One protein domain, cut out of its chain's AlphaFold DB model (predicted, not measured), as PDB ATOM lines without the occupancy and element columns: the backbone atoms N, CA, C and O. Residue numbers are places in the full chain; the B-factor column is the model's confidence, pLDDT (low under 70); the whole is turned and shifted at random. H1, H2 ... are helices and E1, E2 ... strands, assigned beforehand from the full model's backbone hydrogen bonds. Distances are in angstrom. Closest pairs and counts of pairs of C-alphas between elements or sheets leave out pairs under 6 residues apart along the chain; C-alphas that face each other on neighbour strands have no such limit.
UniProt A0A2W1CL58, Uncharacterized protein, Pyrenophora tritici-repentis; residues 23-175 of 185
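AT A GLANCE: This is residues 23 to 175 of the 185 residues of an uncharacterized protein of Pyrenophora tritici-repentis (UniProt A0A2W1CL58). What would one see first? A long, twisted ribbon of four strands, E1 to E4, has the long helix H1 laid along one face; near the last residue of H1 the short helix H2 stands up from E3, and H3 packs on H2, off the sheet. What is it made of? The printed part has 153 residues with three named helices and four named strands, in the order E1 E2 H1 H2 E3 E4 H3; the sheet runs E1 - E2 - E4 - E3, all antiparallel, and the class is mixed, helices and strands. The whole is loose, with a radius of gyration of the C-alphas of 20.2 A and spans of 62 by 41 by 26 A.

HOW THE PARTS SIT: How do the strands pair? E1, residues 23 to 34, forms an antiparallel hairpin with E2, residues 44 to 58, where N 24 and O 53 are within hydrogen-bond range at 2.9 A. E2 is also the antiparallel neighbour of E4, residues 135 to 147, with N 50 and O 143 at 2.8 A. E4 forms an antiparallel hairpin with E3, residues 116 to 129, with N 125 and O 140 at 2.8 A. Where is the first helix? H1, residues 74 to 94, is on the sheet at a height of 8.6 A, over E2 and E4 and along the strands, at 19 degrees to E2 on the local plane: two layers, a helix on one face of a sheet. The closest C-alphas of H1 and E4, those of Leu 81 and His 139, are 6.9 A apart. Where are the others? H2, residues 106 to 115, touches H1 at residues 91 to 94 alone, the closest C-alphas being those of Ile 91 and Gly 108, 5.4 A apart, at a steep tilt of 52 degrees, the same way. H3, residues 169 to 175, is not on the sheet but touches H2, the closest C-alphas being those of Pro 106 and Ala 175, 5.1 A apart. In H1, H2 and H3 every O i to N i+4 pair is within hydrogen-bond range. What joins E2 to E3? E2, H1 H2 and E3 are a split strand-helix-strand unit, two strands running the same way with E4 between them, and its crossover is right-handed.

IN THESE COORDINATES: Where are the ends? E1 begins at C-alpha 23, (-14.507, 8.829, -41.079), and H3 ends at C-alpha 175, (-9.019, 30.481, -41.185). How long are the elements? From first to last C-alpha, E1 measures 33.4 A, E2 44.9 A, H1 29.5 A, H2 13.2 A, E3 33.4 A, E4 36.8 A and H3 9.9 A. E3 bends by 70 degrees at residue 120.

THE WHOLE: How large is it? The two C-alphas farthest apart, those of Gln 38 and Glu 63, are 68.5 A apart, and the printed part has no cut. Which links are long? Those from E2 to H1, H1 to H2 and E4 to H3. Where is confidence low? The pLDDT is under 70 in residues 34 to 43, 59 to 71, 131 to 134 and 150 to 157.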
ATOM      1  N   ILE A  23     -13.399   7.931 -40.741       85.44
ATOM      2  CA  ILE A  23     -14.507   8.829 -41.079       85.44
ATOM      3  C   ILE A  23     -14.416   9.130 -42.571       85.44
ATOM      4  O   ILE A  23     -13.507   9.841 -43.003       85.44
ATOM      5  N   ILE A  24     -15.353   8.602 -43.351       86.88
ATOM      6  CA  ILE A  24     -15.487   8.917 -44.773       86.88
ATOM      7  C   ILE A  24     -16.507  10.041 -44.901       86.88
ATOM      8  O   ILE A  24     -17.577   9.987 -44.302       86.88
ATOM      9  N   VAL A  25     -16.161  11.077 -45.662       87.56
ATOM     10  CA  VAL A  25     -17.044  12.217 -45.916       87.56
ATOM     11  C   VAL A  25     -17.352  12.268 -47.401       87.56
ATOM     12  O   VAL A  25     -16.443  12.405 -48.221       87.56
ATOM     13  N   THR A  26     -18.631  12.183 -47.742       89.62
ATOM     14  CA  THR A  26     -19.130  12.283 -49.113       89.62
ATOM     15  C   THR A  26     -20.186  13.379 -49.215       89.62
ATOM     16  O   THR A  26     -20.826  13.772 -48.241       89.62
ATOM     17  N   THR A  27     -20.333  13.930 -50.416       89.62
ATOM     18  CA  THR A  27     -21.382  14.899 -50.747       89.62
ATOM     19  C   THR A  27     -22.301  14.277 -51.778       89.62
ATOM     20  O   THR A  27     -21.841  13.896 -52.856       89.62
ATOM     21  N   GLU A  28     -23.583  14.201 -51.461       89.25
ATOM     22  CA  GLU A  28     -24.630  13.672 -52.321       89.25
ATOM     23  C   GLU A  28     -25.642  14.770 -52.682       89.25
ATOM     24  O   GLU A  28     -25.716  15.811 -52.030       89.25
ATOM     25  N   GLU A  29     -26.391  14.524 -53.761       83.00
ATOM     26  CA  GLU A  29     -27.594  15.268 -54.168       83.00
ATOM     27  C   GLU A  29     -27.490  16.803 -54.050       83.00
ATOM     28  O   GLU A  29     -27.987  17.417 -53.110       83.00
ATOM     29  N   LEU A  30     -26.872  17.454 -55.046       84.81
ATOM     30  CA  LEU A  30     -26.913  18.914 -55.159       84.81
ATOM     31  C   LEU A  30     -28.296  19.366 -55.656       84.81
ATOM     32  O   LEU A  30     -28.732  18.994 -56.749       84.81
ATOM     33  N   HIS A  31     -28.959  20.201 -54.868       83.06
ATOM     34  CA  HIS A  31     -30.224  20.851 -55.186       83.06
ATOM     35  C   HIS A  31     -30.013  22.361 -55.284       83.06
ATOM     36  O   HIS A  31     -29.358  22.922 -54.417       83.06
ATOM     37  N   GLY A  32     -30.623  23.013 -56.272       80.19
ATOM     38  CA  GLY A  32     -30.673  24.473 -56.367       80.19
ATOM     39  C   GLY A  32     -32.104  24.927 -56.615       80.19
ATOM     40  O   GLY A  32     -32.720  24.510 -57.599       80.19
ATOM     41  N   GLU A  33     -32.652  25.750 -55.721       75.31
ATOM     42  CA  GLU A  33     -33.977  26.356 -55.901       75.31
ATOM     43  C   GLU A  33     -33.849  27.837 -56.295       75.31
ATOM     44  O   GLU A  33     -32.998  28.551 -55.758       75.31
ATOM     45  N   PRO A  34     -34.659  28.341 -57.244       69.25
ATOM     46  CA  PRO A  34     -34.662  29.759 -57.576       69.25
ATOM     47  C   PRO A  34     -35.197  30.577 -56.399       69.25
ATOM     48  O   PRO A  34     -36.197  30.222 -55.779       69.25
ATOM     49  N   TRP A  35     -34.579  31.730 -56.139       65.25
ATOM     50  CA  TRP A  35     -34.983  32.621 -55.043       65.25
ATOM     51  C   TRP A  35     -36.439  33.120 -55.167       65.25
ATOM     52  O   TRP A  35     -37.081  33.470 -54.176       65.25
ATOM     53  N   ASN A  36     -36.964  33.206 -56.392       66.19
ATOM     54  CA  ASN A  36     -38.335  33.626 -56.680       66.19
ATOM     55  C   ASN A  36     -38.815  32.977 -57.989       66.19
ATOM     56  O   ASN A  36     -38.041  32.875 -58.937       66.19
ATOM     57  N   GLU A  37     -40.104  32.638 -58.083       66.00
ATOM     58  CA  GLU A  37     -40.763  32.073 -59.273       66.00
ATOM     59  C   GLU A  37     -40.583  32.931 -60.545       66.00
ATOM     60  O   GLU A  37     -40.686  32.423 -61.661       66.00
ATOM     61  N   GLN A  38     -40.303  34.232 -60.394       66.56
ATOM     62  CA  GLN A  38     -40.059  35.164 -61.506       66.56
ATOM     63  C   GLN A  38     -38.589  35.258 -61.953       66.56
ATOM     64  O   GLN A  38     -38.335  35.744 -63.055       66.56
ATOM     65  N   ASN A  39     -37.631  34.799 -61.142       61.41
ATOM     66  CA  ASN A  39     -36.211  34.759 -61.497       61.41
ATOM     67  C   ASN A  39     -35.840  33.329 -61.906       61.41
ATOM     68  O   ASN A  39     -35.606  32.468 -61.069       61.41
ATOM     69  N   GLY A  40     -35.783  33.078 -63.215       59.19
ATOM     70  CA  GLY A  40     -35.385  31.784 -63.785       59.19
ATOM     71  C   GLY A  40     -33.872  31.598 -63.956       59.19
ATOM     72  O   GLY A  40     -33.462  30.797 -64.792       59.19
ATOM     73  N   GLY A  41     -33.048  32.369 -63.246       64.75
ATOM     74  CA  GLY A  41     -31.587  32.330 -63.345       64.75
ATOM     75  C   GLY A  41     -30.922  32.598 -61.999       64.75
ATOM     76  O   GLY A  41     -31.600  32.984 -61.047       64.75
ATOM     77  N   GLU A  42     -29.608  32.382 -61.939       61.06
ATOM     78  CA  GLU A  42     -28.778  32.593 -60.747       61.06
ATOM     79  C   GLU A  42     -29.018  33.963 -60.082       61.06
ATOM     80  O   GLU A  42     -29.293  34.951 -60.779       61.06
ATOM     81  N   PRO A  43     -28.876  34.065 -58.743       65.19
ATOM     82  CA  PRO A  43     -28.382  33.044 -57.803       65.19
ATOM     83  C   PRO A  43     -29.451  32.040 -57.318       65.19
ATOM     84  O   PRO A  43     -30.610  32.409 -57.112       65.19
ATOM     85  N   PHE A  44     -29.035  30.786 -57.096       73.12
ATOM     86  CA  PHE A  44     -29.858  29.710 -56.521       73.12
ATOM     87  C   PHE A  44     -29.621  29.553 -55.014       73.12
ATOM     88  O   PHE A  44     -28.557  29.899 -54.492       73.12
ATOM     89  N   ASP A  45     -30.627  29.039 -54.307       78.94
ATOM     90  CA  ASP A  45     -30.469  28.561 -52.937       78.94
ATOM     91  C   ASP A  45     -29.991  27.108 -52.975       78.94
ATOM     92  O   ASP A  45     -30.783  26.164 -53.038       78.94
ATOM     93  N   ASP A  46     -28.670  26.951 -53.039       88.75
ATOM     94  CA  ASP A  46     -28.048  25.643 -53.174       88.75
ATOM     95  C   ASP A  46     -28.048  24.890 -51.840       88.75
ATOM     96  O   ASP A  46     -27.695  25.418 -50.782       88.75
ATOM     97  N   SER A  47     -28.404  23.611 -51.887       91.12
ATOM     98  CA  SER A  47     -28.281  22.685 -50.766       91.12
ATOM     99  C   SER A  47     -27.731  21.345 -51.233       91.12
ATOM    100  O   SER A  47     -27.968  20.936 -52.365       91.12
ATOM    101  N   CYS A  48     -26.994  20.658 -50.369       93.00
ATOM    102  CA  CYS A  48     -26.538  19.296 -50.626       93.00
ATOM    103  C   CYS A  48     -26.607  18.443 -49.361       93.00
ATOM    104  O   CYS A  48     -26.688  18.966 -48.245       93.00
ATOM    105  N   ASP A  49     -26.561  17.130 -49.540       93.44
ATOM    106  CA  ASP A  49     -26.482  16.185 -48.439       93.44
ATOM    107  C   ASP A  49     -25.015  15.831 -48.178       93.44
ATOM    108  O   ASP A  49     -24.337  15.203 -48.985       93.44
ATOM    109  N   LEU A  50     -24.499  16.255 -47.028       92.81
ATOM    110  CA  LEU A  50     -23.191  15.855 -46.530       92.81
ATOM    111  C   LEU A  50     -23.353  14.565 -45.725       92.81
ATOM    112  O   LEU A  50     -23.988  14.562 -44.667       92.81
ATOM    113  N   VAL A  51     -22.776  13.477 -46.220       92.69
ATOM    114  CA  VAL A  51     -22.852  12.152 -45.610       92.69
ATOM    115  C   VAL A  51     -21.517  11.834 -44.940       92.69
ATOM    116  O   VAL A  51     -20.453  11.990 -45.534       92.69
ATOM    117  N   LEU A  52     -21.571  11.437 -43.671       91.94
ATOM    118  CA  LEU A  52     -20.425  10.984 -42.900       91.94
ATOM    119  C   LEU A  52     -20.646   9.528 -42.513       91.94
ATOM    120  O   LEU A  52     -21.612   9.204 -41.824       91.94
ATOM    121  N   GLU A  53     -19.716   8.676 -42.910       89.69
ATOM    122  CA  GLU A  53     -19.650   7.280 -42.502       89.69
ATOM    123  C   GLU A  53     -18.541   7.135 -41.472       89.69
ATOM    124  O   GLU A  53     -17.361   7.273 -41.791       89.69
ATOM    125  N   ILE A  54     -18.925   6.898 -40.221       88.56
ATOM    126  CA  ILE A  54     -17.998   6.707 -39.109       88.56
ATOM    127  C   ILE A  54     -17.969   5.218 -38.798       88.56
ATOM    128  O   ILE A  54     -18.952   4.682 -38.287       88.56
ATOM    129  N   ALA A  55     -16.857   4.559 -39.106       85.44
ATOM    130  CA  ALA A  55     -16.677   3.130 -38.895       85.44
ATOM    131  C   ALA A  55     -15.629   2.852 -37.815       85.44
ATOM    132  O   ALA A  55     -14.565   3.481 -37.762       85.44
ATOM    133  N   MET A  56     -15.928   1.871 -36.967       84.50
ATOM    134  CA  MET A  56     -15.035   1.392 -35.921       84.50
ATOM    135  C   MET A  56     -15.130  -0.128 -35.806       84.50
ATOM    136  O   MET A  56     -16.221  -0.694 -35.882       84.50
ATOM    137  N   THR A  57     -13.989  -0.786 -35.612       79.06
ATOM    138  CA  THR A  57     -13.933  -2.220 -35.319       79.06
ATOM    139  C   THR A  57     -13.434  -2.468 -33.904       79.06
ATOM    140  O   THR A  57     -12.621  -1.717 -33.355       79.06
ATOM    141  N   GLN A  58     -13.924  -3.552 -33.315       72.06
ATOM    142  CA  GLN A  58     -13.375  -4.122 -32.095       72.06
ATOM    143  C   GLN A  58     -12.294  -5.136 -32.495       72.06
ATOM    144  O   GLN A  58     -12.615  -6.223 -32.977       72.06
ATOM    145  N   LEU A  59     -11.016  -4.786 -32.321       64.81
ATOM    146  CA  LEU A  59      -9.927  -5.749 -32.516       64.81
ATOM    147  C   LEU A  59      -9.917  -6.739 -31.350       64.81
ATOM    148  O   LEU A  59      -9.864  -6.345 -30.184       64.81
ATOM    149  N   VAL A  60      -9.934  -8.028 -31.675       55.31
ATOM    150  CA  VAL A  60      -9.591  -9.091 -30.728       55.31
ATOM    151  C   VAL A  60      -8.065  -9.114 -30.637       55.31
ATOM    152  O   VAL A  60      -7.411  -9.159 -31.673       55.31
ATOM    153  N   GLU A  61      -7.518  -9.007 -29.423       51.66
ATOM    154  CA  GLU A  61      -6.078  -8.893 -29.136       51.66
ATOM    155  C   GLU A  61      -5.194  -9.732 -30.076       51.66
ATOM    156  O   GLU A  61      -5.227 -10.961 -30.038       51.66
ATOM    157  N   ASP A  62      -4.357  -9.062 -30.871       48.06
ATOM    158  CA  ASP A  62      -3.178  -9.670 -31.481       48.06
ATOM    159  C   ASP A  62      -1.963  -9.232 -30.646       48.06
ATOM    160  O   ASP A  62      -1.766  -8.036 -30.401       48.06
ATOM    161  N   GLU A  63      -1.170 -10.189 -30.150       50.28
ATOM    162  CA  GLU A  63      -0.169 -10.032 -29.068       50.28
ATOM    163  C   GLU A  63       0.967  -9.019 -29.358       50.28
ATOM    164  O   GLU A  63       1.851  -8.803 -28.526       50.28
ATOM    165  N   THR A  64       0.979  -8.384 -30.532       52.97
ATOM    166  CA  THR A  64       2.121  -7.616 -31.050       52.97
ATOM    167  C   THR A  64       1.887  -6.127 -31.300       52.97
ATOM    168  O   THR A  64       2.843  -5.431 -31.652       52.97
ATOM    169  N   SER A  65       0.681  -5.591 -31.102       48.12
ATOM    170  CA  SER A  65       0.387  -4.193 -31.457       48.12
ATOM    171  C   SER A  65      -0.294  -3.409 -30.338       48.12
ATOM    172  O   SER A  65      -1.448  -3.641 -29.992       48.12
ATOM    173  N   THR A  66       0.423  -2.424 -29.802       42.38
ATOM    174  CA  THR A  66      -0.079  -1.471 -28.809       42.38
ATOM    175  C   THR A  66      -1.013  -0.451 -29.475       42.38
ATOM    176  O   THR A  66      -0.592   0.653 -29.819       42.38
ATOM    177  N   PHE A  67      -2.283  -0.799 -29.685       50.72
ATOM    178  CA  PHE A  67      -3.294   0.159 -30.137       50.72
ATOM    179  C   PHE A  67      -3.933   0.849 -28.924       50.72
ATOM    180  O   PHE A  67      -4.660   0.248 -28.145       50.72
ATOM    181  N   LEU A  68      -3.610   2.129 -28.732       49.47
ATOM    182  CA  LEU A  68      -3.923   2.905 -27.521       49.47
ATOM    183  C   LEU A  68      -5.391   3.372 -27.404       49.47
ATOM    184  O   LEU A  68      -5.719   4.051 -26.437       49.47
ATOM    185  N   LEU A  69      -6.257   3.050 -28.368       55.38
ATOM    186  CA  LEU A  69      -7.596   3.648 -28.512       55.38
ATOM    187  C   LEU A  69      -8.659   2.678 -29.059       55.38
ATOM    188  O   LEU A  69      -9.702   3.122 -29.536       55.38
ATOM    189  N   THR A  70      -8.415   1.368 -29.009       65.06
ATOM    190  CA  THR A  70      -9.409   0.392 -29.468       65.06
ATOM    191  C   THR A  70     -10.384   0.072 -28.331       65.06
ATOM    192  O   THR A  70      -9.929  -0.284 -27.242       65.06
ATOM    193  N   PRO A  71     -11.704   0.207 -28.535       68.44
ATOM    194  CA  PRO A  71     -12.702  -0.116 -27.527       68.44
ATOM    195  C   PRO A  71     -12.620  -1.606 -27.206       68.44
ATOM    196  O   PRO A  71     -12.616  -2.443 -28.107       68.44
ATOM    197  N   GLY A  72     -12.545  -1.940 -25.920       71.12
ATOM    198  CA  GLY A  72     -12.457  -3.325 -25.469       71.12
ATOM    199  C   GLY A  72     -13.820  -4.013 -25.431       71.12
ATOM    200  O   GLY A  72     -13.891  -5.240 -25.458       71.12
ATOM    201  N   THR A  73     -14.909  -3.240 -25.395       80.06
ATOM    202  CA  THR A  73     -16.289  -3.741 -25.326       80.06
ATOM    203  C   THR A  73     -17.205  -3.071 -26.349       80.06
ATOM    204  O   THR A  73     -16.973  -1.927 -26.738       80.06
ATOM    205  N   ASP A  74     -18.302  -3.742 -26.712       82.25
ATOM    206  CA  ASP A  74     -19.360  -3.178 -27.564       82.25
ATOM    207  C   ASP A  74     -19.858  -1.824 -27.029       82.25
ATOM    208  O   ASP A  74     -20.018  -0.870 -27.782       82.25
ATOM    209  N   SER A  75     -20.043  -1.711 -25.710       84.75
ATOM    210  CA  SER A  75     -20.501  -0.475 -25.066       84.75
ATOM    211  C   SER A  75     -19.504   0.676 -25.212       84.75
ATOM    212  O   SER A  75     -19.911   1.822 -25.377       84.75
ATOM    213  N   GLU A  76     -18.202   0.394 -25.129       84.06
ATOM    214  CA  GLU A  76     -17.152   1.398 -25.337       84.06
ATOM    215  C   GLU A  76     -17.054   1.813 -26.808       84.06
ATOM    216  O   GLU A  76     -16.809   2.984 -27.098       84.06
ATOM    217  N   MET A  77     -17.272   0.871 -27.729       84.50
ATOM    218  CA  MET A  77     -17.287   1.135 -29.167       84.50
ATOM    219  C   MET A  77     -18.441   2.066 -29.535       84.50
ATOM    220  O   MET A  77     -18.208   3.126 -30.112       84.50
ATOM    221  N   GLU A  78     -19.660   1.733 -29.110       87.88
ATOM    222  CA  GLU A  78     -20.846   2.571 -29.314       87.88
ATOM    223  C   GLU A  78     -20.682   3.951 -28.660       87.88
ATOM    224  O   GLU A  78     -20.957   4.971 -29.285       87.88
ATOM    225  N   ALA A  79     -20.142   4.018 -27.436       89.19
ATOM    226  CA  ALA A  79     -19.883   5.295 -26.770       89.19
ATOM    227  C   ALA A  79     -18.851   6.159 -27.519       89.19
ATOM    228  O   ALA A  79     -18.964   7.387 -27.539       89.19
ATOM    229  N   THR A  80     -17.847   5.533 -28.138       88.56
ATOM    230  CA  THR A  80     -16.843   6.240 -28.943       88.56
ATOM    231  C   THR A  80     -17.447   6.751 -30.249       88.56
ATOM    232  O   THR A  80     -17.205   7.897 -30.623       88.56
ATOM    233  N   LEU A  81     -18.279   5.944 -30.910       89.19
ATOM    234  CA  LEU A  81     -19.012   6.352 -32.109       89.19
ATOM    235  C   LEU A  81     -19.992   7.497 -31.817       89.19
ATOM    236  O   LEU A  81     -20.003   8.481 -32.555       89.19
ATOM    237  N   ASP A  82     -20.736   7.434 -30.710       92.50
ATOM    238  CA  ASP A  82     -21.623   8.516 -30.263       92.50
ATOM    239  C   ASP A  82     -20.841   9.816 -29.981       92.50
ATOM    240  O   ASP A  82     -21.293  10.911 -30.330       92.50
ATOM    241  N   LEU A  83     -19.641   9.720 -29.390       90.94
ATOM    242  CA  LEU A  83     -18.770  10.879 -29.168       90.94
ATOM    243  C   LEU A  83     -18.300  11.498 -30.493       90.94
ATOM    244  O   LEU A  83     -18.328  12.721 -30.641       90.94
ATOM    245  N   LEU A  84     -17.876  10.671 -31.455       90.31
ATOM    246  CA  LEU A  84     -17.456  11.132 -32.781       90.31
ATOM    247  C   LEU A  84     -18.617  11.776 -33.546       90.31
ATOM    248  O   LEU A  84     -18.432  12.825 -34.163       90.31
ATOM    249  N   GLU A  85     -19.813  11.197 -33.461       91.88
ATOM    250  CA  GLU A  85     -21.039  11.748 -34.038       91.88
ATOM    251  C   GLU A  85     -21.368  13.132 -33.461       91.88
ATOM    252  O   GLU A  85     -21.638  14.079 -34.210       91.88
ATOM    253  N   GLU A  86     -21.301  13.284 -32.138       92.25
ATOM    254  CA  GLU A  86     -21.561  14.567 -31.488       92.25
ATOM    255  C   GLU A  86     -20.497  15.612 -31.842       92.25
ATOM    256  O   GLU A  86     -20.828  16.765 -32.133       92.25
ATOM    257  N   SER A  87     -19.222  15.217 -31.893       90.75
ATOM    258  CA  SER A  87     -18.141  16.098 -32.332       90.75
ATOM    259  C   SER A  87     -18.301  16.533 -33.788       90.75
ATOM    260  O   SER A  87     -18.149  17.719 -34.084       90.75
ATOM    261  N   ALA A  88     -18.666  15.623 -34.694       90.12
ATOM    262  CA  ALA A  88     -18.945  15.960 -36.087       90.12
ATOM    263  C   ALA A  88     -20.114  16.951 -36.196       90.12
ATOM    264  O   ALA A  88     -20.000  17.981 -36.866       90.12
ATOM    265  N   SER A  89     -21.200  16.702 -35.460       91.75
ATOM    266  CA  SER A  89     -22.346  17.611 -35.377       91.75
ATOM    267  C   SER A  89     -21.934  18.994 -34.857       91.75
ATOM    268  O   SER A  89     -22.283  20.009 -35.464       91.75
ATOM    269  N   CYS A  90     -21.149  19.067 -33.779       91.38
ATOM    270  CA  CYS A  90     -20.646  20.327 -33.225       91.38
ATOM    271  C   CYS A  90     -19.749  21.087 -34.215       91.38
ATOM    272  O   CYS A  90     -19.851  22.311 -34.323       91.38
ATOM    273  N   ILE A  91     -18.895  20.396 -34.972       90.31
ATOM    274  CA  ILE A  91     -18.020  21.041 -35.960       90.31
ATOM    275  C   ILE A  91     -18.856  21.616 -37.106       90.31
ATOM    276  O   ILE A  91     -18.665  22.774 -37.479       90.31
ATOM    277  N   LEU A  92     -19.815  20.850 -37.625       89.44
ATOM    278  CA  LEU A  92     -20.654  21.263 -38.753       89.44
ATOM    279  C   LEU A  92     -21.671  22.353 -38.402       89.44
ATOM    280  O   LEU A  92     -22.097  23.089 -39.287       89.44
ATOM    281  N   THR A  93     -22.065  22.476 -37.134       88.88
ATOM    282  CA  THR A  93     -23.073  23.461 -36.700       88.88
ATOM    283  C   THR A  93     -22.477  24.666 -35.978       88.88
ATOM    284  O   THR A  93     -22.959  25.781 -36.149       88.88
ATOM    285  N   LEU A  94     -21.430  24.465 -35.175       88.75
ATOM    286  CA  LEU A  94     -20.825  25.497 -34.324       88.75
ATOM    287  C   LEU A  94     -19.385  25.839 -34.728       88.75
ATOM    288  O   LEU A  94     -18.791  26.760 -34.161       88.75
ATOM    289  N   GLY A  95     -18.783  25.077 -35.646       87.62
ATOM    290  CA  GLY A  95     -17.365  25.187 -35.991       87.62
ATOM    291  C   GLY A  95     -16.418  24.681 -34.895       87.62
ATOM    292  O   GLY A  95     -15.210  24.901 -34.987       87.62
ATOM    293  N   ARG A  96     -16.928  24.034 -33.839       90.56
ATOM    294  CA  ARG A  96     -16.183  23.663 -32.617       90.56
ATOM    295  C   ARG A  96     -16.152  22.147 -32.427       90.56
ATOM    296  O   ARG A  96     -17.125  21.502 -32.785       90.56
ATOM    297  N   PRO A  97     -15.097  21.572 -31.818       84.00
ATOM    298  CA  PRO A  97     -15.023  20.124 -31.621       84.00
ATOM    299  C   PRO A  97     -16.020  19.620 -30.567       84.00
ATOM    300  O   PRO A  97     -16.484  18.489 -30.656       84.00
ATOM    301  N   MET A  98     -16.372  20.461 -29.589       87.62
ATOM    302  CA  MET A  98     -17.450  20.224 -28.627       87.62
ATOM    303  C   MET A  98     -18.137  21.546 -28.265       87.62
ATOM    304  O   MET A  98     -17.533  22.619 -28.369       87.62
ATOM    305  N   ALA A  99     -19.371  21.477 -27.761       84.19
ATOM    306  CA  ALA A  99     -20.141  22.654 -27.344       84.19
ATOM    307  C   ALA A  99     -19.426  23.513 -26.280       84.19
ATOM    308  O   ALA A  99     -19.504  24.741 -26.310       84.19
ATOM    309  N   ILE A 100     -18.690  22.876 -25.366       87.75
ATOM    310  CA  ILE A 100     -17.946  23.552 -24.289       87.75
ATOM    311  C   ILE A 100     -16.609  24.147 -24.745       87.75
ATOM    312  O   ILE A 100     -15.965  24.867 -23.980       87.75
ATOM    313  N   SER A 101     -16.151  23.840 -25.961       87.88
ATOM    314  CA  SER A 101     -14.846  24.298 -26.426       87.88
ATOM    315  C   SER A 101     -14.833  25.824 -26.597       87.88
ATOM    316  O   SER A 101     -15.779  26.398 -27.151       87.88
ATOM    317  N   PRO A 102     -13.756  26.502 -26.153       83.81
ATOM    318  CA  PRO A 102     -13.719  27.961 -26.096       83.81
ATOM    319  C   PRO A 102     -13.666  28.609 -27.484       83.81
ATOM    320  O   PRO A 102     -14.217  29.692 -27.674       83.81
ATOM    321  N   SER A 103     -13.035  27.948 -28.457       85.75
ATOM    322  CA  SER A 103     -12.808  28.486 -29.798       85.75
ATOM    323  C   SER A 103     -13.168  27.483 -30.901       85.75
ATOM    324  O   SER A 103     -12.973  26.278 -30.714       85.75
ATOM    325  N   PRO A 104     -13.648  27.963 -32.065       85.62
ATOM    326  CA  PRO A 104     -13.774  27.151 -33.271       85.62
ATOM    327  C   PRO A 104     -12.436  26.564 -33.719       85.62
ATOM    328  O   PRO A 104     -11.375  27.147 -33.487       85.62
ATOM    329  N   THR A 105     -12.494  25.421 -34.397       86.56
ATOM    330  CA  THR A 105     -11.343  24.894 -35.134       86.56
ATOM    331  C   THR A 105     -11.127  25.711 -36.415       86.56
ATOM    332  O   THR A 105     -12.093  26.249 -36.956       86.56
ATOM    333  N   PRO A 106      -9.895  25.781 -36.948       83.75
ATOM    334  CA  PRO A 106      -9.615  26.392 -38.252       83.75
ATOM    335  C   PRO A 106     -10.525  25.874 -39.372       83.75
ATOM    336  O   PRO A 106     -11.131  26.653 -40.103       83.75
ATOM    337  N   ALA A 107     -10.675  24.549 -39.461       82.12
ATOM    338  CA  ALA A 107     -11.512  23.901 -40.466       82.12
ATOM    339  C   ALA A 107     -13.005  24.184 -40.245       82.12
ATOM    340  O   ALA A 107     -13.716  24.517 -41.186       82.12
ATOM    341  N   GLY A 108     -13.475  24.124 -38.996       85.69
ATOM    342  CA  GLY A 108     -14.853  24.470 -38.651       85.69
ATOM    343  C   GLY A 108     -15.178  25.931 -38.960       85.69
ATOM    344  O   GLY A 108     -16.239  26.220 -39.499       85.69
ATOM    345  N   LYS A 109     -14.244  26.851 -38.692       84.06
ATOM    346  CA  LYS A 109     -14.377  28.265 -39.057       84.06
ATOM    347  C   LYS A 109     -14.493  28.436 -40.572       84.06
ATOM    348  O   LYS A 109     -15.404  29.119 -41.022       84.06
ATOM    349  N   LEU A 110     -13.636  27.769 -41.347       84.44
ATOM    350  CA  LEU A 110     -13.695  27.794 -42.809       84.44
ATOM    351  C   LEU A 110     -15.033  27.274 -43.338       84.44
ATOM    352  O   LEU A 110     -15.632  27.907 -44.202       84.44
ATOM    353  N   LEU A 111     -15.524  26.156 -42.801       85.50
ATOM    354  CA  LEU A 111     -16.819  25.604 -43.194       85.50
ATOM    355  C   LEU A 111     -17.951  26.601 -42.935       85.50
ATOM    356  O   LEU A 111     -18.759  26.827 -43.826       85.50
ATOM    357  N   GLN A 112     -17.979  27.245 -41.766       85.31
ATOM    358  CA  GLN A 112     -19.014  28.228 -41.422       85.31
ATOM    359  C   GLN A 112     -18.892  29.540 -42.205       85.31
ATOM    360  O   GLN A 112     -19.896  30.177 -42.512       85.31
ATOM    361  N   GLU A 113     -17.677  30.001 -42.501       82.88
ATOM    362  CA  GLU A 113     -17.455  31.288 -43.166       82.88
ATOM    363  C   GLU A 113     -17.600  31.186 -44.684       82.88
ATOM    364  O   GLU A 113     -18.236  32.057 -45.277       82.88
ATOM    365  N   ALA A 114     -17.090  30.116 -45.292       81.12
ATOM    366  CA  ALA A 114     -16.949  30.012 -46.740       81.12
ATOM    367  C   ALA A 114     -17.995  29.115 -47.408       81.12
ATOM    368  O   ALA A 114     -18.390  29.391 -48.533       81.12
ATOM    369  N   VAL A 115     -18.420  28.033 -46.746       85.06
ATOM    370  CA  VAL A 115     -19.120  26.931 -47.430       85.06
ATOM    371  C   VAL A 115     -20.576  26.826 -46.999       85.06
ATOM    372  O   VAL A 115     -21.481  26.912 -47.821       85.06
ATOM    373  N   ILE A 116     -20.813  26.643 -45.703       88.56
ATOM    374  CA  ILE A 116     -22.118  26.300 -45.145       88.56
ATOM    375  C   ILE A 116     -22.777  27.571 -44.616       88.56
ATOM    376  O   ILE A 116     -22.214  28.297 -43.796       88.56
ATOM    377  N   ARG A 117     -24.002  27.840 -45.069       88.62
ATOM    378  CA  ARG A 117     -24.873  28.867 -44.490       88.62
ATOM    379  C   ARG A 117     -25.541  28.348 -43.223       88.62
ATOM    380  O   ARG A 117     -25.531  29.034 -42.204       88.62
ATOM    381  N   ARG A 118     -26.139  27.155 -43.295       89.12
ATOM    382  CA  ARG A 118     -26.721  26.447 -42.148       89.12
ATOM    383  C   ARG A 118     -26.897  24.961 -42.436       89.12
ATOM    384  O   ARG A 118     -26.974  24.538 -43.584       89.12
ATOM    385  N   VAL A 119     -27.044  24.184 -41.370       91.44
ATOM    386  CA  VAL A 119     -27.510  22.795 -41.430       91.44
ATOM    387  C   VAL A 119     -29.029  22.801 -41.259       91.44
ATOM    388  O   VAL A 119     -29.531  23.226 -40.220       91.44
ATOM    389  N   SER A 120     -29.763  22.359 -42.276       90.62
ATOM    390  CA  SER A 120     -31.235  22.375 -42.289       90.62
ATOM    391  C   SER A 120     -31.844  21.117 -41.665       90.62
ATOM    392  O   SER A 120     -32.881  21.182 -41.002       90.62
ATOM    393  N   ARG A 121     -31.190  19.962 -41.846       92.00
ATOM    394  CA  ARG A 121     -31.658  18.658 -41.365       92.00
ATOM    395  C   ARG A 121     -30.480  17.760 -41.003       92.00
ATOM    396  O   ARG A 121     -29.448  17.806 -41.662       92.00
ATOM    397  N   ARG A 122     -30.669  16.915 -39.987       93.56
ATOM    398  CA  ARG A 122     -29.757  15.832 -39.596       93.56
ATOM    399  C   ARG A 122     -30.536  14.524 -39.504       93.56
ATOM    400  O   ARG A 122     -31.617  14.497 -38.912       93.56
ATOM    401  N   THR A 123     -29.975  13.448 -40.038       94.00
ATOM    402  CA  THR A 123     -30.431  12.070 -39.820       94.00
ATOM    403  C   THR A 123     -29.241  11.189 -39.460       94.00
ATOM    404  O   THR A 123     -28.139  11.423 -39.943       94.00
ATOM    405  N   SER A 124     -29.458  10.199 -38.596       92.38
ATOM    406  CA  SER A 124     -28.436   9.242 -38.160       92.38
ATOM    407  C   SER A 124     -28.999   7.831 -38.307       92.38
ATOM    408  O   SER A 124     -30.143   7.583 -37.916       92.38
ATOM    409  N   SER A 125     -28.224   6.938 -38.918       92.38
ATOM    410  CA  SER A 125     -28.539   5.519 -39.084       92.38
ATOM    411  C   SER A 125     -27.370   4.687 -38.573       92.38
ATOM    412  O   SER A 125     -26.217   5.016 -38.832       92.38
ATOM    413  N   ARG A 126     -27.665   3.604 -37.856       90.31
ATOM    414  CA  ARG A 126     -26.651   2.732 -37.258       90.31
ATOM    415  C   ARG A 126     -26.683   1.363 -37.915       90.31
ATOM    416  O   ARG A 126     -27.763   0.808 -38.124       90.31
ATOM    417  N   PHE A 127     -25.506   0.827 -38.195       86.31
ATOM    418  CA  PHE A 127     -25.317  -0.498 -38.765       86.31
ATOM    419  C   PHE A 127     -24.264  -1.243 -37.955       86.31
ATOM    420  O   PHE A 127     -23.214  -0.692 -37.638       86.31
ATOM    421  N   SER A 128     -24.532  -2.504 -37.644       81.31
ATOM    422  CA  SER A 128     -23.554  -3.404 -37.041       81.31
ATOM    423  C   SER A 128     -23.482  -4.696 -37.847       81.31
ATOM    424  O   SER A 128     -24.485  -5.163 -38.395       81.31
ATOM    425  N   SER A 129     -22.278  -5.247 -37.969       80.19
ATOM    426  CA  SER A 129     -22.022  -6.490 -38.689       80.19
ATOM    427  C   SER A 129     -20.984  -7.328 -37.953       80.19
ATOM    428  O   SER A 129     -19.935  -6.822 -37.562       80.19
ATOM    429  N   ASP A 130     -21.272  -8.626 -37.846       74.12
ATOM    430  CA  ASP A 130     -20.418  -9.631 -37.197       74.12
ATOM    431  C   ASP A 130     -19.891 -10.676 -38.209       74.12
ATOM    432  O   ASP A 130     -19.498 -11.783 -37.838       74.12
ATOM    433  N   GLN A 131     -19.937 -10.384 -39.517       62.09
ATOM    434  CA  GLN A 131     -19.786 -11.410 -40.565       62.09
ATOM    435  C   GLN A 131     -18.376 -12.023 -40.708       62.09
ATOM    436  O   GLN A 131     -18.244 -13.038 -41.392       62.09
ATOM    437  N   THR A 132     -17.349 -11.499 -40.030       60.09
ATOM    438  CA  THR A 132     -15.945 -11.917 -40.244       60.09
ATOM    439  C   THR A 132     -15.203 -12.293 -38.953       60.09
ATOM    440  O   THR A 132     -13.990 -12.464 -38.965       60.09
ATOM    441  N   GLY A 133     -15.907 -12.445 -37.824       64.31
ATOM    442  CA  GLY A 133     -15.278 -12.697 -36.514       64.31
ATOM    443  C   GLY A 133     -14.690 -11.449 -35.842       64.31
ATOM    444  O   GLY A 133     -14.291 -11.513 -34.683       64.31
ATOM    445  N   GLU A 134     -14.717 -10.317 -36.541       68.75
ATOM    446  CA  GLU A 134     -14.502  -8.972 -36.014       68.75
ATOM    447  C   GLU A 134     -15.857  -8.261 -35.967       68.75
ATOM    448  O   GLU A 134     -16.648  -8.370 -36.911       68.75
ATOM    449  N   LYS A 135     -16.138  -7.554 -34.867       75.69
ATOM    450  CA  LYS A 135     -17.337  -6.719 -34.773       75.69
ATOM    451  C   LYS A 135     -17.056  -5.369 -35.404       75.69
ATOM    452  O   LYS A 135     -16.147  -4.660 -34.968       75.69
ATOM    453  N   LEU A 136     -17.851  -5.021 -36.406       81.88
ATOM    454  CA  LEU A 136     -17.818  -3.738 -37.096       81.88
ATOM    455  C   LEU A 136     -19.095  -2.967 -36.764       81.88
ATOM    456  O   LEU A 136     -20.201  -3.475 -36.966       81.88
ATOM    457  N   ALA A 137     -18.939  -1.735 -36.294       86.31
ATOM    458  CA  ALA A 137     -20.034  -0.798 -36.085       86.31
ATOM    459  C   ALA A 137     -19.826   0.457 -36.941       86.31
ATOM    460  O   ALA A 137     -18.719   0.992 -37.038       86.31
ATOM    461  N   ILE A 138     -20.903   0.901 -37.586       87.38
ATOM    462  CA  ILE A 138     -20.921   2.039 -38.502       87.38
ATOM    463  C   ILE A 138     -22.066   2.974 -38.115       87.38
ATOM    464  O   ILE A 138     -23.227   2.562 -38.037       87.38
ATOM    465  N   HIS A 139     -21.752   4.253 -37.927       91.06
ATOM    466  CA  HIS A 139     -22.729   5.335 -37.831       91.06
ATOM    467  C   HIS A 139     -22.718   6.141 -39.132       91.06
ATOM    468  O   HIS A 139     -21.712   6.752 -39.490       91.06
ATOM    469  N   LEU A 140     -23.852   6.144 -39.829       92.31
ATOM    470  CA  LEU A 140     -24.094   6.920 -41.039       92.31
ATOM    471  C   LEU A 140     -24.872   8.187 -40.676       92.31
ATOM    472  O   LEU A 140     -26.053   8.125 -40.320       92.31
ATOM    473  N   LEU A 141     -24.220   9.338 -40.782       93.62
ATOM    474  CA  LEU A 141     -24.811  10.647 -40.525       93.62
ATOM    475  C   LEU A 141     -25.052  11.359 -41.843       93.62
ATOM    476  O   LEU A 141     -24.136  11.509 -42.639       93.62
ATOM    477  N   THR A 142     -26.256  11.872 -42.047       94.31
ATOM    478  CA  THR A 142     -26.573  12.705 -43.209       94.31
ATOM    479  C   THR A 142     -27.010  14.075 -42.729       94.31
ATOM    480  O   THR A 142     -27.954  14.206 -41.941       94.31
ATOM    481  N   PHE A 143     -26.319  15.104 -43.204       93.75
ATOM    482  CA  PHE A 143     -26.606  16.501 -42.926       93.75
ATOM    483  C   PHE A 143     -27.017  17.190 -44.214       93.75
ATOM    484  O   PHE A 143     -26.195  17.362 -45.108       93.75
ATOM    485  N   ARG A 144     -28.259  17.665 -44.284       93.62
ATOM    486  CA  ARG A 144     -28.657  18.544 -45.380       93.62
ATOM    487  C   ARG A 144     -28.138  19.943 -45.100       93.62
ATOM    488  O   ARG A 144     -28.653  20.633 -44.210       93.62
ATOM    489  N   VAL A 145     -27.116  20.354 -45.833       92.94
ATOM    490  CA  VAL A 145     -26.454  21.648 -45.676       92.94
ATOM    491  C   VAL A 145     -26.926  22.608 -46.755       92.94
ATOM    492  O   VAL A 145     -27.003  22.260 -47.927       92.94
ATOM    493  N   GLU A 146     -27.260  23.827 -46.351       91.50
ATOM    494  CA  GLU A 146     -27.462  24.936 -47.278       91.50
ATOM    495  C   GLU A 146     -26.125  25.622 -47.503       91.50
ATOM    496  O   GLU A 146     -25.419  25.962 -46.544       91.50
ATOM    497  N   LEU A 147     -25.779  25.814 -48.766       89.81
ATOM    498  CA  LEU A 147     -24.509  26.369 -49.184       89.81
ATOM    499  C   LEU A 147     -24.601  27.889 -49.290       89.81
ATOM    500  O   LEU A 147     -25.654  28.493 -49.515       89.81
ATOM    501  N   LYS A 148     -23.463  28.544 -49.101       85.81
ATOM    502  CA  LYS A 148     -23.316  29.944 -49.473       85.81
ATOM    503  C   LYS A 148     -23.140  29.993 -50.988       85.81
ATOM    504  O   LYS A 148     -22.165  29.461 -51.503       85.81
ATOM    505  N   GLY A 149     -24.098  30.604 -51.683       72.81
ATOM    506  CA  GLY A 149     -23.964  30.873 -53.114       72.81
ATOM    507  C   GLY A 149     -22.773  31.786 -53.405       72.81
ATOM    508  O   GLY A 149     -22.282  32.481 -52.508       72.81
ATOM    509  N   GLU A 150     -22.328  31.806 -54.662       63.25
ATOM    510  CA  GLU A 150     -21.302  32.742 -55.113       63.25
ATOM    511  C   GLU A 150     -21.818  34.175 -54.959       63.25
ATOM    512  O   GLU A 150     -22.623  34.682 -55.743       63.25
ATOM    513  N   GLN A 151     -21.349  34.853 -53.915       56.78
ATOM    514  CA  GLN A 151     -21.387  36.299 -53.900       56.78
ATOM    515  C   GLN A 151     -20.356  36.731 -54.943       56.78
ATOM    516  O   GLN A 151     -19.161  36.497 -54.774       56.78
ATOM    517  N   ILE A 152     -20.818  37.282 -56.069       48.97
ATOM    518  CA  ILE A 152     -19.937  37.943 -57.035       48.97
ATOM    519  C   ILE A 152     -19.359  39.152 -56.302       48.97
ATOM    520  O   ILE A 152     -19.970  40.224 -56.268       48.97
ATOM    521  N   ASP A 153     -18.228  38.947 -55.635       50.19
ATOM    522  CA  ASP A 153     -17.578  39.990 -54.868       50.19
ATOM    523  C   ASP A 153     -17.140  41.099 -55.822       50.19
ATOM    524  O   ASP A 153     -16.469  40.885 -56.838       50.19
ATOM    525  N   SER A 154     -17.547  42.322 -55.490       52.47
ATOM    526  CA  SER A 154     -16.969  43.525 -56.063       52.47
ATOM    527  C   SER A 154     -15.448  43.484 -55.873       52.47
ATOM    528  O   SER A 154     -14.950  43.020 -54.850       52.47
ATOM    529  N   TYR A 155     -14.691  43.992 -56.851       56.62
ATOM    530  CA  TYR A 155     -13.217  44.055 -56.872       56.62
ATOM    531  C   TYR A 155     -12.575  44.899 -55.739       56.62
ATOM    532  O   TYR A 155     -11.456  45.395 -55.882       56.62
ATOM    533  N   GLU A 156     -13.264  45.122 -54.625       62.53
ATOM    534  CA  GLU A 156     -12.732  45.837 -53.476       62.53
ATOM    535  C   GLU A 156     -11.781  44.926 -52.699       62.53
ATOM    536  O   GLU A 156     -12.153  43.865 -52.211       62.53
ATOM    537  N   ILE A 157     -10.516  45.341 -52.608       67.69
ATOM    538  CA  ILE A 157      -9.476  44.631 -51.861       67.69
ATOM    539  C   ILE A 157      -9.790  44.779 -50.365       67.69
ATOM    540  O   ILE A 157      -9.682  45.897 -49.845       67.69
ATOM    541  N   PRO A 158     -10.145  43.702 -49.640       70.50
ATOM    542  CA  PRO A 158     -10.497  43.828 -48.235       70.50
ATOM    543  C   PRO A 158      -9.267  44.162 -47.385       70.50
ATOM    544  O   PRO A 158      -8.159  43.696 -47.674       70.50
ATOM    545  N   PRO A 159      -9.430  44.942 -46.307       72.75
ATOM    546  CA  PRO A 159      -8.328  45.258 -45.410       72.75
ATOM    547  C   PRO A 159      -7.872  44.008 -44.637       72.75
ATOM    548  O   PRO A 159      -8.686  43.287 -44.066       72.75
ATOM    549  N   GLY A 160      -6.560  43.760 -44.577       75.75
ATOM    550  CA  GLY A 160      -5.979  42.669 -43.786       75.75
ATOM    551  C   GLY A 160      -4.636  42.156 -44.323       75.75
ATOM    552  O   GLY A 160      -4.249  42.506 -45.439       75.75
ATOM    553  N   PRO A 161      -3.923  41.300 -43.564       79.00
ATOM    554  CA  PRO A 161      -2.614  40.763 -43.962       79.00
ATOM    555  C   PRO A 161      -2.680  39.909 -45.237       79.00
ATOM    556  O   PRO A 161      -1.702  39.820 -45.971       79.00
ATOM    557  N   PHE A 162      -3.846  39.324 -45.522       80.75
ATOM    558  CA  PHE A 162      -4.103  38.494 -46.698       80.75
ATOM    559  C   PHE A 162      -5.036  39.162 -47.719       80.75
ATOM    560  O   PHE A 162      -5.477  38.502 -48.652       80.75
ATOM    561  N   GLY A 163      -5.327  40.464 -47.588       77.06
ATOM    562  CA  GLY A 163      -6.290  41.171 -48.450       77.06
ATOM    563  C   GLY A 163      -5.957  41.124 -49.946       77.06
ATOM    564  O   GLY A 163      -6.851  41.106 -50.786       77.06
ATOM    565  N   VAL A 164      -4.666  41.023 -50.276       81.00
ATOM    566  CA  VAL A 164      -4.155  40.918 -51.654       81.00
ATOM    567  C   VAL A 164      -4.445  39.549 -52.285       81.00
ATOM    568  O   VAL A 164      -4.472  39.437 -53.510       81.00
ATOM    569  N   LEU A 165      -4.664  38.503 -51.482       79.81
ATOM    570  CA  LEU A 165      -5.018  37.189 -52.016       79.81
ATOM    571  C   LEU A 165      -6.442  37.230 -52.580       79.81
ATOM    572  O   LEU A 165      -7.300  37.853 -51.958       79.81
ATOM    573  N   PRO A 166      -6.720  36.576 -53.718       76.50
ATOM    574  CA  PRO A 166      -8.090  36.367 -54.173       76.50
ATOM    575  C   PRO A 166      -8.809  35.361 -53.261       76.50
ATOM    576  O   PRO A 166      -8.170  34.509 -52.632       76.50
ATOM    577  N   ASP A 167     -10.136  35.424 -53.202       72.31
ATOM    578  CA  ASP A 167     -10.922  34.310 -52.672       72.31
ATOM    579  C   ASP A 167     -10.900  33.130 -53.666       72.31
ATOM    580  O   ASP A 167     -10.796  33.355 -54.875       72.31
ATOM    581  N   PRO A 168     -10.877  31.865 -53.194       75.62
ATOM    582  CA  PRO A 168     -11.040  31.412 -51.803       75.62
ATOM    583  C   PRO A 168      -9.744  31.379 -50.965       75.62
ATOM    584  O   PRO A 168      -9.780  31.069 -49.772       75.62
ATOM    585  N   LEU A 169      -8.580  31.682 -51.556       79.81
ATOM    586  CA  LEU A 169      -7.275  31.562 -50.884       79.81
ATOM    587  C   LEU A 169      -7.149  32.488 -49.673       79.81
ATOM    588  O   LEU A 169      -6.556  32.116 -48.661       79.81
ATOM    589  N   ARG A 170      -7.735  33.682 -49.764       81.44
ATOM    590  CA  ARG A 170      -7.822  34.633 -48.655       81.44
ATOM    591  C   ARG A 170      -8.604  34.057 -47.477       81.44
ATOM    592  O   ARG A 170      -8.114  34.094 -46.349       81.44
ATOM    593  N   THR A 171      -9.786  33.507 -47.736       77.81
ATOM    594  CA  THR A 171     -10.619  32.875 -46.708       77.81
ATOM    595  C   THR A 171      -9.905  31.695 -46.043       77.81
ATOM    596  O   THR A 171      -9.888  31.601 -44.816       77.81
ATOM    597  N   ILE A 172      -9.200  30.867 -46.822       80.31
ATOM    598  CA  ILE A 172      -8.357  29.790 -46.281       80.31
ATOM    599  C   ILE A 172      -7.263  30.359 -45.365       80.31
ATOM    600  O   ILE A 172      -7.137  29.934 -44.216       80.31
ATOM    601  N   ALA A 173      -6.507  31.355 -45.831       80.06
ATOM    602  CA  ALA A 173      -5.408  31.949 -45.068       80.06
ATOM    603  C   ALA A 173      -5.872  32.605 -43.752       80.06
ATOM    604  O   ALA A 173      -5.188  32.494 -42.736       80.06
ATOM    605  N   ASN A 174      -7.053  33.232 -43.742       80.19
ATOM    606  CA  ASN A 174      -7.666  33.816 -42.541       80.19
ATOM    607  C   ASN A 174      -8.207  32.771 -41.547       80.19
ATOM    608  O   ASN A 174      -8.381  33.073 -40.358       80.19
ATOM    609  N   ALA A 175      -8.529  31.567 -42.022       75.94
ATOM    610  CA  ALA A 175      -9.019  30.481 -41.185       75.94
ATOM    611  C   ALA A 175      -7.878  29.697 -40.517       75.94
ATOM    612  O   ALA A 175      -8.079  29.125 -39.445       75.94
TER     613      ALA A 175